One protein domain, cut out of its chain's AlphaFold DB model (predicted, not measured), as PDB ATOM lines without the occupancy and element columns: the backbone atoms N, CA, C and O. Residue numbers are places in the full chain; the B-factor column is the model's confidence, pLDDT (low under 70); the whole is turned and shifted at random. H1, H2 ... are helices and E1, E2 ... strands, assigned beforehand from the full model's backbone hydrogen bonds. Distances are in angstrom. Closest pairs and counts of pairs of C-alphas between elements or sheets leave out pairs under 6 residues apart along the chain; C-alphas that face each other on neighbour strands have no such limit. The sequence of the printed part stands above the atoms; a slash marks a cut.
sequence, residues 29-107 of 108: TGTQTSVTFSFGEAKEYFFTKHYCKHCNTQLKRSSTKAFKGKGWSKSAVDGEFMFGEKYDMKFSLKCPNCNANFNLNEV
ATOM      1  N   THR A  29      61.523  21.387  57.872       56.81
ATOM      2  CA  THR A  29      61.623  22.760  58.355       56.81
ATOM      3  C   THR A  29      61.235  23.672  57.209       56.81
ATOM      4  O   THR A  29      61.861  23.639  56.148       56.81
ATOM      5  N   GLY A  30      60.200  24.485  57.411       57.97
ATOM      6  CA  GLY A  30      59.767  25.445  56.404       57.97
ATOM      7  C   GLY A  30      60.904  26.412  56.077       57.97
ATOM      8  O   GLY A  30      61.500  27.010  56.970       57.97
ATOM      9  N   THR A  31      61.241  26.579  54.803       58.47
ATOM     10  CA  THR A  31      62.169  27.636  54.386       58.47
ATOM     11  C   THR A  31      61.359  28.866  54.023       58.47
ATOM     12  O   THR A  31      60.639  28.855  53.025       58.47
ATOM     13  N   GLN A  32      61.482  29.936  54.806       60.19
ATOM     14  CA  GLN A  32      60.835  31.202  54.497       60.19
ATOM     15  C   GLN A  32      61.843  32.124  53.816       60.19
ATOM     16  O   GLN A  32      62.884  32.466  54.378       60.19
ATOM     17  N   THR A  33      61.524  32.537  52.593       65.94
ATOM     18  CA  THR A  33      62.315  33.525  51.859       65.94
ATOM     19  C   THR A  33      61.508  34.810  51.777       65.94
ATOM     20  O   THR A  33      60.448  34.824  51.156       65.94
ATOM     21  N   SER A  34      61.982  35.878  52.417       66.00
ATOM     22  CA  SER A  34      61.401  37.208  52.251       66.00
ATOM     23  C   SER A  34      62.035  37.874  51.036       66.00
ATOM     24  O   SER A  34      63.256  38.034  50.970       66.00
ATOM     25  N   VAL A  35      61.193  38.248  50.081       67.69
ATOM     26  CA  VAL A  35      61.557  39.055  48.920       67.69
ATOM     27  C   VAL A  35      60.723  40.324  48.988       67.69
ATOM     28  O   VAL A  35      59.497  40.250  48.961       67.69
ATOM     29  N   THR A  36      61.375  41.478  49.075       67.75
ATOM     30  CA  THR A  36      60.690  42.771  49.008       67.75
ATOM     31  C   THR A  36      60.803  43.288  47.582       67.75
ATOM     32  O   THR A  36      61.867  43.747  47.180       67.75
ATOM     33  N   PHE A  37      59.716  43.178  46.821       66.06
ATOM     34  CA  PHE A  37      59.579  43.788  45.501       66.06
ATOM     35  C   PHE A  37      58.204  44.410  45.352       66.06
ATOM     36  O   PHE A  37      57.196  43.787  45.691       66.06
ATOM     37  N   SER A  38      58.154  45.587  44.743       67.56
ATOM     38  CA  SER A  38      56.922  46.043  44.109       67.56
ATOM     39  C   SER A  38      56.679  45.262  42.813       67.56
ATOM     40  O   SER A  38      57.617  44.841  42.136       67.56
ATOM     41  N   PHE A  39      55.415  45.085  42.419       70.31
ATOM     42  CA  PHE A  39      55.066  44.358  41.188       70.31
ATOM     43  C   PHE A  39      55.736  44.959  39.936       70.31
ATOM     44  O   PHE A  39      56.175  44.227  39.049       70.31
ATOM     45  N   GLY A  40      55.870  46.292  39.894       74.62
ATOM     46  CA  GLY A  40      56.604  47.004  38.844       74.62
ATOM     47  C   GLY A  40      58.094  46.650  38.811       74.62
ATOM     48  O   GLY A  40      58.595  46.248  37.766       74.62
ATOM     49  N   GLU A  41      58.767  46.693  39.964       73.69
ATOM     50  CA  GLU A  41      60.199  46.379  40.099       73.69
ATOM     51  C   GLU A  41      60.504  44.923  39.729       73.69
ATOM     52  O   GLU A  41      61.493  44.641  39.053       73.69
ATOM     53  N   ALA A  42      59.634  43.984  40.119       75.94
ATOM     54  CA  ALA A  42      59.777  42.584  39.739       75.94
ATOM     55  C   ALA A  42      59.667  42.415  38.218       75.94
ATOM     56  O   ALA A  42      60.510  41.763  37.595       75.94
ATOM     57  N   LYS A  43      58.654  43.034  37.596       78.00
ATOM     58  CA  LYS A  43      58.487  42.976  36.142       78.00
ATOM     59  C   LYS A  43      59.716  43.553  35.437       78.00
ATOM     60  O   LYS A  43      60.240  42.949  34.504       78.00
ATOM     61  N   GLU A  44      60.211  44.682  35.915       78.81
ATOM     62  CA  GLU A  44      61.369  45.347  35.339       78.81
ATOM     63  C   GLU A  44      62.662  44.538  35.511       78.81
ATOM     64  O   GLU A  44      63.450  44.411  34.577       78.81
ATOM     65  N   TYR A  45      62.863  43.885  36.654       78.50
ATOM     66  CA  TYR A  45      64.023  43.024  36.870       78.50
ATOM     67  C   TYR A  45      64.018  41.770  35.983       78.50
ATOM     68  O   TYR A  45      65.048  41.404  35.404       78.50
ATOM     69  N   PHE A  46      62.870  41.091  35.863       77.75
ATOM     70  CA  PHE A  46      62.766  39.802  35.167       77.75
ATOM     71  C   PHE A  46      62.535  39.919  33.658       77.75
ATOM     72  O   PHE A  46      62.993  39.047  32.911       77.75
ATOM     73  N   PHE A  47      61.885  40.983  33.189       80.62
ATOM     74  CA  PHE A  47      61.509  41.126  31.780       80.62
ATOM     75  C   PHE A  47      62.288  42.220  31.045       80.62
ATOM     76  O   PHE A  47      62.470  42.098  29.834       80.62
ATOM     77  N   THR A  48      62.823  43.226  31.740       80.75
ATOM     78  CA  THR A  48      63.621  44.277  31.093       80.75
ATOM     79  C   THR A  48      65.094  43.871  31.011       80.75
ATOM     80  O   THR A  48      65.670  43.279  31.931       80.75
ATOM     81  N   LYS A  49      65.714  44.155  29.859       80.88
ATOM     82  CA  LYS A  49      67.163  44.042  29.673       80.88
ATOM     83  C   LYS A  49      67.797  45.370  30.054       80.88
ATOM     84  O   LYS A  49      67.538  46.383  29.416       80.88
ATOM     85  N   HIS A  50      68.646  45.324  31.064       81.88
ATOM     86  CA  HIS A  50      69.372  46.481  31.569       81.88
ATOM     87  C   HIS A  50      70.785  46.518  30.987       81.88
ATOM     88  O   HIS A  50      71.423  45.471  30.852       81.88
ATOM     89  N   TYR A  51      71.279  47.708  30.652       82.56
ATOM     90  CA  TYR A  51      72.609  47.912  30.068       82.56
ATOM     91  C   TYR A  51      73.453  48.815  30.967       82.56
ATOM     92  O   TYR A  51      72.950  49.725  31.622       82.56
ATOM     93  N   CYS A  52      74.756  48.552  31.028       81.56
ATOM     94  CA  CYS A  52      75.675  49.342  31.837       81.56
ATOM     95  C   CYS A  52      75.918  50.720  31.201       81.56
ATOM     96  O   CYS A  52      76.388  50.791  30.068       81.56
ATOM     97  N   LYS A  53      75.709  51.804  31.960       79.81
ATOM     98  CA  LYS A  53      75.935  53.193  31.507       79.81
ATOM     99  C   LYS A  53      77.381  53.474  31.049       79.81
ATOM    100  O   LYS A  53      77.591  54.362  30.235       79.81
ATOM    101  N   HIS A  54      78.369  52.713  31.531       79.31
ATOM    102  CA  HIS A  54      79.786  52.938  31.208       79.31
ATOM    103  C   HIS A  54      80.293  52.165  29.986       79.31
ATOM    104  O   HIS A  54      81.107  52.682  29.231       79.31
ATOM    105  N   CYS A  55      79.859  50.917  29.802       83.25
ATOM    106  CA  CYS A  55      80.404  50.026  28.767       83.25
ATOM    107  C   CYS A  55      79.342  49.458  27.820       83.25
ATOM    108  O   CYS A  55      79.641  48.557  27.038       83.25
ATOM    109  N   ASN A  56      78.091  49.916  27.945       81.75
ATOM    110  CA  ASN A  56      76.924  49.486  27.172       81.75
ATOM    111  C   ASN A  56      76.706  47.958  27.119       81.75
ATOM    112  O   ASN A  56      76.006  47.429  26.262       81.75
ATOM    113  N   THR A  57      77.328  47.222  28.042       85.75
ATOM    114  CA  THR A  57      77.228  45.766  28.126       85.75
ATOM    115  C   THR A  57      75.969  45.394  28.896       85.75
ATOM    116  O   THR A  57      75.622  46.050  29.882       85.75
ATOM    117  N   GLN A  58      75.295  44.325  28.474       82.69
ATOM    118  CA  GLN A  58      74.102  43.830  29.152       82.69
ATOM    119  C   GLN A  58      74.432  43.396  30.592       82.69
ATOM    120  O   GLN A  58      75.344  42.599  30.833       82.69
ATOM    121  N   LEU A  59      73.672  43.921  31.552       83.94
ATOM    122  CA  LEU A  59      73.785  43.582  32.965       83.94
ATOM    123  C   LEU A  59      73.257  42.164  33.210       83.94
ATOM    124  O   LEU A  59      72.210  41.764  32.695       83.94
ATOM    125  N   LYS A  60      73.983  41.395  34.023       82.81
ATOM    126  CA  LYS A  60      73.568  40.068  34.480       82.81
ATOM    127  C   LYS A  60      72.799  40.184  35.789       82.81
ATOM    128  O   LYS A  60      73.181  40.931  36.683       82.81
ATOM    129  N   ARG A  61      71.733  39.401  35.912       85.88
ATOM    130  CA  ARG A  61      70.950  39.277  37.146       85.88
ATOM    131  C   ARG A  61      71.766  38.531  38.193       85.88
ATOM    132  O   ARG A  61      72.334  37.482  37.895       85.88
ATOM    133  N   SER A  62      71.809  39.068  39.401       81.56
ATOM    134  CA  SER A  62      72.475  38.476  40.551       81.56
ATOM    135  C   SER A  62      71.517  38.493  41.734       81.56
ATOM    136  O   SER A  62      70.848  39.485  42.003       81.56
ATOM    137  N   SER A  63      71.436  37.381  42.450       81.56
ATOM    138  CA  SER A  63      70.640  37.282  43.670       81.56
ATOM    139  C   SER A  63      71.532  36.806  44.798       81.56
ATOM    140  O   SER A  63      72.163  35.754  44.686       81.56
ATOM    141  N   THR A  64      71.556  37.555  45.891       79.25
ATOM    142  CA  THR A  64      72.291  37.188  47.096       79.25
ATOM    143  C   THR A  64      71.293  36.780  48.163       79.25
ATOM    144  O   THR A  64      70.408  37.553  48.530       79.25
ATOM    145  N   LYS A  65      71.441  35.554  48.667       78.81
ATOM    146  CA  LYS A  65      70.633  35.027  49.765       78.81
ATOM    147  C   LYS A  65      71.386  35.248  51.077       78.81
ATOM    148  O   LYS A  65      72.461  34.686  51.263       78.81
ATOM    149  N   ALA A  66      70.836  36.054  51.977       80.56
ATOM    150  CA  ALA A  66      71.390  36.284  53.307       80.56
ATOM    151  C   ALA A  66      70.580  35.512  54.353       80.56
ATOM    152  O   ALA A  66      69.364  35.665  54.447       80.56
ATOM    153  N   PHE A  67      71.242  34.674  55.148       80.38
ATOM    154  CA  PHE A  67      70.590  33.974  56.251       80.38
ATOM    155  C   PHE A  67      70.300  34.950  57.397       80.38
ATOM    156  O   PHE A  67      71.198  35.648  57.864       80.38
ATOM    157  N   LYS A  68      69.043  35.011  57.841       80.75
ATOM    158  CA  LYS A  68      68.575  35.899  58.920       80.75
ATOM    159  C   LYS A  68      68.335  35.170  60.243       80.75
ATOM    160  O   LYS A  68      67.989  35.819  61.225       80.75
ATOM    161  N   GLY A  69      68.520  33.852  60.283       80.06
ATOM    162  CA  GLY A  69      68.324  33.033  61.479       80.06
ATOM    163  C   GLY A  69      67.171  32.041  61.350       80.06
ATOM    164  O   GLY A  69      66.582  31.869  60.283       80.06
ATOM    165  N   LYS A  70      66.857  31.380  62.465       82.12
ATOM    166  CA  LYS A  70      65.720  30.459  62.600       82.12
ATOM    167  C   LYS A  70      64.658  31.097  63.478       82.12
ATOM    168  O   LYS A  70      64.988  31.785  64.440       82.12
ATOM    169  N   GLY A  71      63.389  30.874  63.169       77.31
ATOM    170  CA  GLY A  71      62.314  31.356  64.024       77.31
ATOM    171  C   GLY A  71      60.937  30.919  63.566       77.31
ATOM    172  O   GLY A  71      60.764  30.381  62.475       77.31
ATOM    173  N   TRP A  72      59.955  31.192  64.417       74.38
ATOM    174  CA  TRP A  72      58.550  31.009  64.090       74.38
ATOM    175  C   TRP A  72      58.088  32.080  63.104       74.38
ATOM    176  O   TRP A  72      58.495  33.249  63.167       74.38
ATOM    177  N   SER A  73      57.256  31.656  62.167       68.44
ATOM    178  CA  SER A  73      56.720  32.486  61.095       68.44
ATOM    179  C   SER A  73      55.299  32.042  60.803       68.44
ATOM    180  O   SER A  73      54.983  30.864  60.959       68.44
ATOM    181  N   LYS A  74      54.441  32.972  60.380       66.38
ATOM    182  CA  LYS A  74      53.097  32.616  59.921       66.38
ATOM    183  C   LYS A  74      53.200  31.732  58.673       66.38
ATOM    184  O   LYS A  74      53.977  32.041  57.768       66.38
ATOM    185  N   SER A  75      52.457  30.633  58.681       66.75
ATOM    186  CA  SER A  75      52.244  29.750  57.533       66.75
ATOM    187  C   SER A  75      51.400  30.457  56.464       66.75
ATOM    188  O   SER A  75      50.816  31.511  56.713       66.75
ATOM    189  N   ALA A  76      51.319  29.858  55.274       65.94
ATOM    190  CA  ALA A  76      50.327  30.234  54.266       65.94
ATOM    191  C   ALA A  76      48.893  29.866  54.696       65.94
ATOM    192  O   ALA A  76      47.932  30.414  54.163       65.94
ATOM    193  N   VAL A  77      48.758  28.945  55.655       69.56
ATOM    194  CA  VAL A  77      47.488  28.582  56.284       69.56
ATOM    195  C   VAL A  77      47.250  29.497  57.482       69.56
ATOM    196  O   VAL A  77      48.102  29.619  58.366       69.56
ATOM    197  N   ASP A  78      46.089  30.150  57.505       67.12
ATOM    198  CA  ASP A  78      45.717  31.058  58.586       67.12
ATOM    199  C   ASP A  78      45.651  30.317  59.931       67.12
ATOM    200  O   ASP A  78      45.044  29.255  60.050       67.12
ATOM    201  N   GLY A  79      46.298  30.881  60.953       71.62
ATOM    202  CA  GLY A  79      46.387  30.289  62.294       71.62
ATOM    203  C   GLY A  79      47.530  29.289  62.503       71.62
ATOM    204  O   GLY A  79      47.818  28.946  63.649       71.62
ATOM    205  N   GLU A  80      48.237  28.871  61.449       73.69
ATOM    206  CA  GLU A  80      49.399  27.991  61.579       73.69
ATOM    207  C   GLU A  80      50.715  28.770  61.666       73.69
ATOM    208  O   GLU A  80      50.962  29.742  60.944       73.69
ATOM    209  N   PHE A  81      51.613  28.292  62.528       68.69
ATOM    210  CA  PHE A  81      52.971  28.806  62.641       68.69
ATOM    211  C   PHE A  81      53.964  27.722  62.240       68.69
ATOM    212  O   PHE A  81      53.939  26.610  62.759       68.69
ATOM    213  N   MET A  82      54.869  28.066  61.330       67.81
ATOM    214  CA  MET A  82      55.949  27.190  60.893       67.81
ATOM    215  C   MET A  82      57.270  27.672  61.482       67.81
ATOM    216  O   MET A  82      57.642  28.845  61.355       67.81
ATOM    217  N   PHE A  83      57.984  26.751  62.129       70.81
ATOM    218  CA  PHE A  83      59.359  26.974  62.545       70.81
ATOM    219  C   PHE A  83      60.291  26.692  61.370       70.81
ATOM    220  O   PHE A  83      60.233  25.624  60.755       70.81
ATOM    221  N   GLY A  84      61.136  27.665  61.047       76.81
ATOM    222  CA  GLY A  84      61.842  27.643  59.782       76.81
ATOM    223  C   GLY A  84      63.092  28.495  59.723       76.81
ATOM    224  O   GLY A  84      63.347  29.344  60.580       76.81
ATOM    225  N   GLU A  85      63.871  28.257  58.674       79.06
ATOM    226  CA  GLU A  85      65.017  29.083  58.306       79.06
ATOM    227  C   GLU A  85      64.537  30.305  57.531       79.06
ATOM    228  O   GLU A  85      63.813  30.185  56.540       79.06
ATOM    229  N   LYS A  86      64.950  31.488  57.992       78.62
ATOM    230  CA  LYS A  86      64.605  32.770  57.388       78.62
ATOM    231  C   LYS A  86      65.754  33.246  56.519       78.62
ATOM    232  O   LYS A  86      66.893  33.372  56.974       78.62
ATOM    233  N   TYR A  87      65.435  33.553  55.272       77.25
ATOM    234  CA  TYR A  87      66.376  34.102  54.312       77.25
ATOM    235  C   TYR A  87      65.857  35.409  53.737       77.25
ATOM    236  O   TYR A  87      64.699  35.508  53.343       77.25
ATOM    237  N   ASP A  88      66.751  36.381  53.644       80.38
ATOM    238  CA  ASP A  88      66.530  37.661  52.991       80.38
ATOM    239  C   ASP A  88      67.198  37.614  51.615       80.38
ATOM    240  O   ASP A  88      68.415  37.419  51.510       80.38
ATOM    241  N   MET A  89      66.399  37.693  50.553       78.44
ATOM    242  CA  MET A  89      66.907  37.687  49.185       78.44
ATOM    243  C   MET A  89      67.033  39.115  48.672       78.44
ATOM    244  O   MET A  89      66.042  39.820  48.504       78.44
ATOM    245  N   LYS A  90      68.268  39.511  48.360       79.44
ATOM    246  CA  LYS A  90      68.571  40.776  47.691       79.44
ATOM    247  C   LYS A  90      68.852  40.530  46.219       79.44
ATOM    248  O   LYS A  90      69.652  39.660  45.876       79.44
ATOM    249  N   PHE A  91      68.226  41.325  45.366       80.00
ATOM    250  CA  PHE A  91      68.404  41.271  43.921       80.00
ATOM    251  C   PHE A  91      69.234  42.461  43.465       80.00
ATOM    252  O   PHE A  91      68.997  43.592  43.884       80.00
ATOM    253  N   SER A  92      70.219  42.198  42.618       80.50
ATOM    254  CA  SER A  92      71.124  43.201  42.075       80.50
ATOM    255  C   SER A  92      71.480  42.878  40.628       80.50
ATOM    256  O   SER A  92      71.345  41.751  40.149       80.50
ATOM    257  N   LEU A  93      71.922  43.894  39.901       82.12
ATOM    258  CA  LEU A  93      72.353  43.789  38.516       82.12
ATOM    259  C   LEU A  93      73.865  43.969  38.469       82.12
ATOM    260  O   LEU A  93      74.393  44.972  38.929       82.12
ATOM    261  N   LYS A  94      74.584  43.000  37.913       83.31
ATOM    262  CA  LYS A  94      76.044  43.021  37.845       83.31
ATOM    263  C   LYS A  94      76.518  43.189  36.410       83.31
ATOM    264  O   LYS A  94      76.139  42.417  35.529       83.31
ATOM    265  N   CYS A  95      77.392  44.163  36.171       82.81
ATOM    266  CA  CYS A  95      78.063  44.288  34.883       82.81
ATOM    267  C   CYS A  95      79.199  43.257  34.781       82.81
ATOM    268  O   CYS A  95      80.104  43.285  35.616       82.81
ATOM    269  N   PRO A  96      79.209  42.364  33.774       81.31
ATOM    270  CA  PRO A  96      80.284  41.386  33.620       81.31
ATOM    271  C   PRO A  96      81.619  42.020  33.202       81.31
ATOM    272  O   PRO A  96      82.658  41.429  33.464       81.31
ATOM    273  N   ASN A  97      81.593  43.202  32.576       82.50
ATOM    274  CA  ASN A  97      82.791  43.879  32.073       82.50
ATOM    275  C   ASN A  97      83.391  44.842  33.116       82.50
ATOM    276  O   ASN A  97      84.567  44.765  33.443       82.50
ATOM    277  N   CYS A  98      82.563  45.706  33.715       79.19
ATOM    278  CA  CYS A  98      83.016  46.664  34.733       79.19
ATOM    279  C   CYS A  98      83.055  46.081  36.154       79.19
ATOM    280  O   CYS A  98      83.495  46.763  37.073       79.19
ATOM    281  N   ASN A  99      82.516  44.873  36.362       75.44
ATOM    282  CA  ASN A  99      82.348  44.225  37.671       75.44
ATOM    283  C   ASN A  99      81.559  45.061  38.711       75.44
ATOM    284  O   ASN A  99      81.509  44.704  39.886       75.44
ATOM    285  N   ALA A 100      80.922  46.153  38.276       77.62
ATOM    286  CA  ALA A 100      80.098  47.026  39.099       77.62
ATOM    287  C   ALA A 100      78.732  46.384  39.374       77.62
ATOM    288  O   ALA A 100      78.126  45.780  38.480       77.62
ATOM    289  N   ASN A 101      78.261  46.529  40.613       77.56
ATOM    290  CA  ASN A 101      76.922  46.134  41.031       77.56
ATOM    291  C   ASN A 101      76.021  47.368  41.021       77.56
ATOM    292  O   ASN A 101      76.394  48.398  41.572       77.56
ATOM    293  N   PHE A 102      74.849  47.226  40.424       74.69
ATOM    294  CA  PHE A 102      73.811  48.237  40.332       74.69
ATOM    295  C   PHE A 102      72.565  47.721  41.045       74.69
ATOM    296  O   PHE A 102      72.202  46.542  40.919       74.69
ATOM    297  N   ASN A 103      71.899  48.600  41.780       71.25
ATOM    298  CA  ASN A 103      70.560  48.324  42.291       71.25
ATOM    299  C   ASN A 103      69.521  48.642  41.215       71.25
ATOM    300  O   ASN A 103      69.745  49.514  40.384       71.25
ATOM    301  N   LEU A 104      68.364  47.976  41.248       67.25
ATOM    302  CA  LEU A 104      67.260  48.240  40.309       67.25
ATOM    303  C   LEU A 104      66.891  49.727  40.222       67.25
ATOM    304  O   LEU A 104      66.703  50.246  39.130       67.25
ATOM    305  N   ASN A 105      66.915  50.422  41.358       64.81
ATOM    306  CA  ASN A 105      66.594  51.847  41.458       64.81
ATOM    307  C   ASN A 105      67.620  52.772  40.775       64.81
ATOM    308  O   ASN A 105      67.354  53.955  40.612       64.81
ATOM    309  N   GLU A 106      68.801  52.268  40.412       60.38
ATOM    310  CA  GLU A 106      69.888  53.056  39.804       60.38
ATOM    311  C   GLU A 106      69.934  52.919  38.271       60.38
ATOM    312  O   GLU A 106      70.651  53.667  37.587       60.38
ATOM    313  N   VAL A 107      69.205  51.934  37.730       59.84
ATOM    314  CA  VAL A 107      69.209  51.599  36.297       59.84
ATOM    315  C   VAL A 107      67.961  52.095  35.561       59.84
ATOM    316  O   VAL A 107      67.992  52.134  34.333       59.84
TER     317      VAL A 107
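AT A GLANCE: This is residues 29 to 107 of the 108 residues of an uncharacterized protein of Paenibacillus albus (UniProt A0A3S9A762). A long hairpin of two strands, E2 and E3, makes most of the length of this rod, and the short strand E1 joins it beside E3. Two small helices, H1 and H2, graze this strongly twisted sheet near the start of E2 and the end of E3. The printed part has 79 residues, with two named helices and three named strands in the order E1 H1 E2 E3 H2; the sheet runs E1 E3 E2 and is mixed, and the class is mixed, helices and strands. The whole is loose, with a radius of gyration of the C-alphas of 16.2 A and spans of 51 by 23 by 15 A.

HOW THE PARTS SIT: Look first at E2, residues 60 to 74, and E3, residues 81 to 94, an antiparallel hairpin: N 60 and O 94 are within hydrogen-bond range at 2.8 A, as are N 82 and O 73. E2 bends by 105 degrees at residue 71, E3 by 63 degrees at residue 84. On the other side of E3, E1, residues 30 to 34, is parallel to it, with N 32 and O 85 2.9 A apart. H1, residues 39 to 47, only grazes the sheet with residues 42 to 46; each O i to N i+4 pair in it is within hydrogen-bond range. H2, residues 104 to 107, is too short for such a pair and also only grazes the sheet. The two helices are close but not clearly touching, the closest C-alphas being Tyr 45 and Leu 104, 7.0 A.

IN THESE COORDINATES: Find C-alpha 30 at (59.767, 25.445, 56.404), where E1 begins. E2 runs 33.5 A from C-alpha 60 at (73.568, 40.068, 34.480); E3 runs 36.7 A, H1 11.9 A. H2 ends at C-alpha 107, (69.209, 51.599, 36.297).

THE WHOLE: The C-alphas farthest apart, of Cys 55 and Gly 79, are 51.7 A apart. The printed part has no cut; the link from H1 to E2 is long. Confidence is under 70 at residues 29 to 38, 73 to 78, 81 to 82 and 104 to 107, 22 residues.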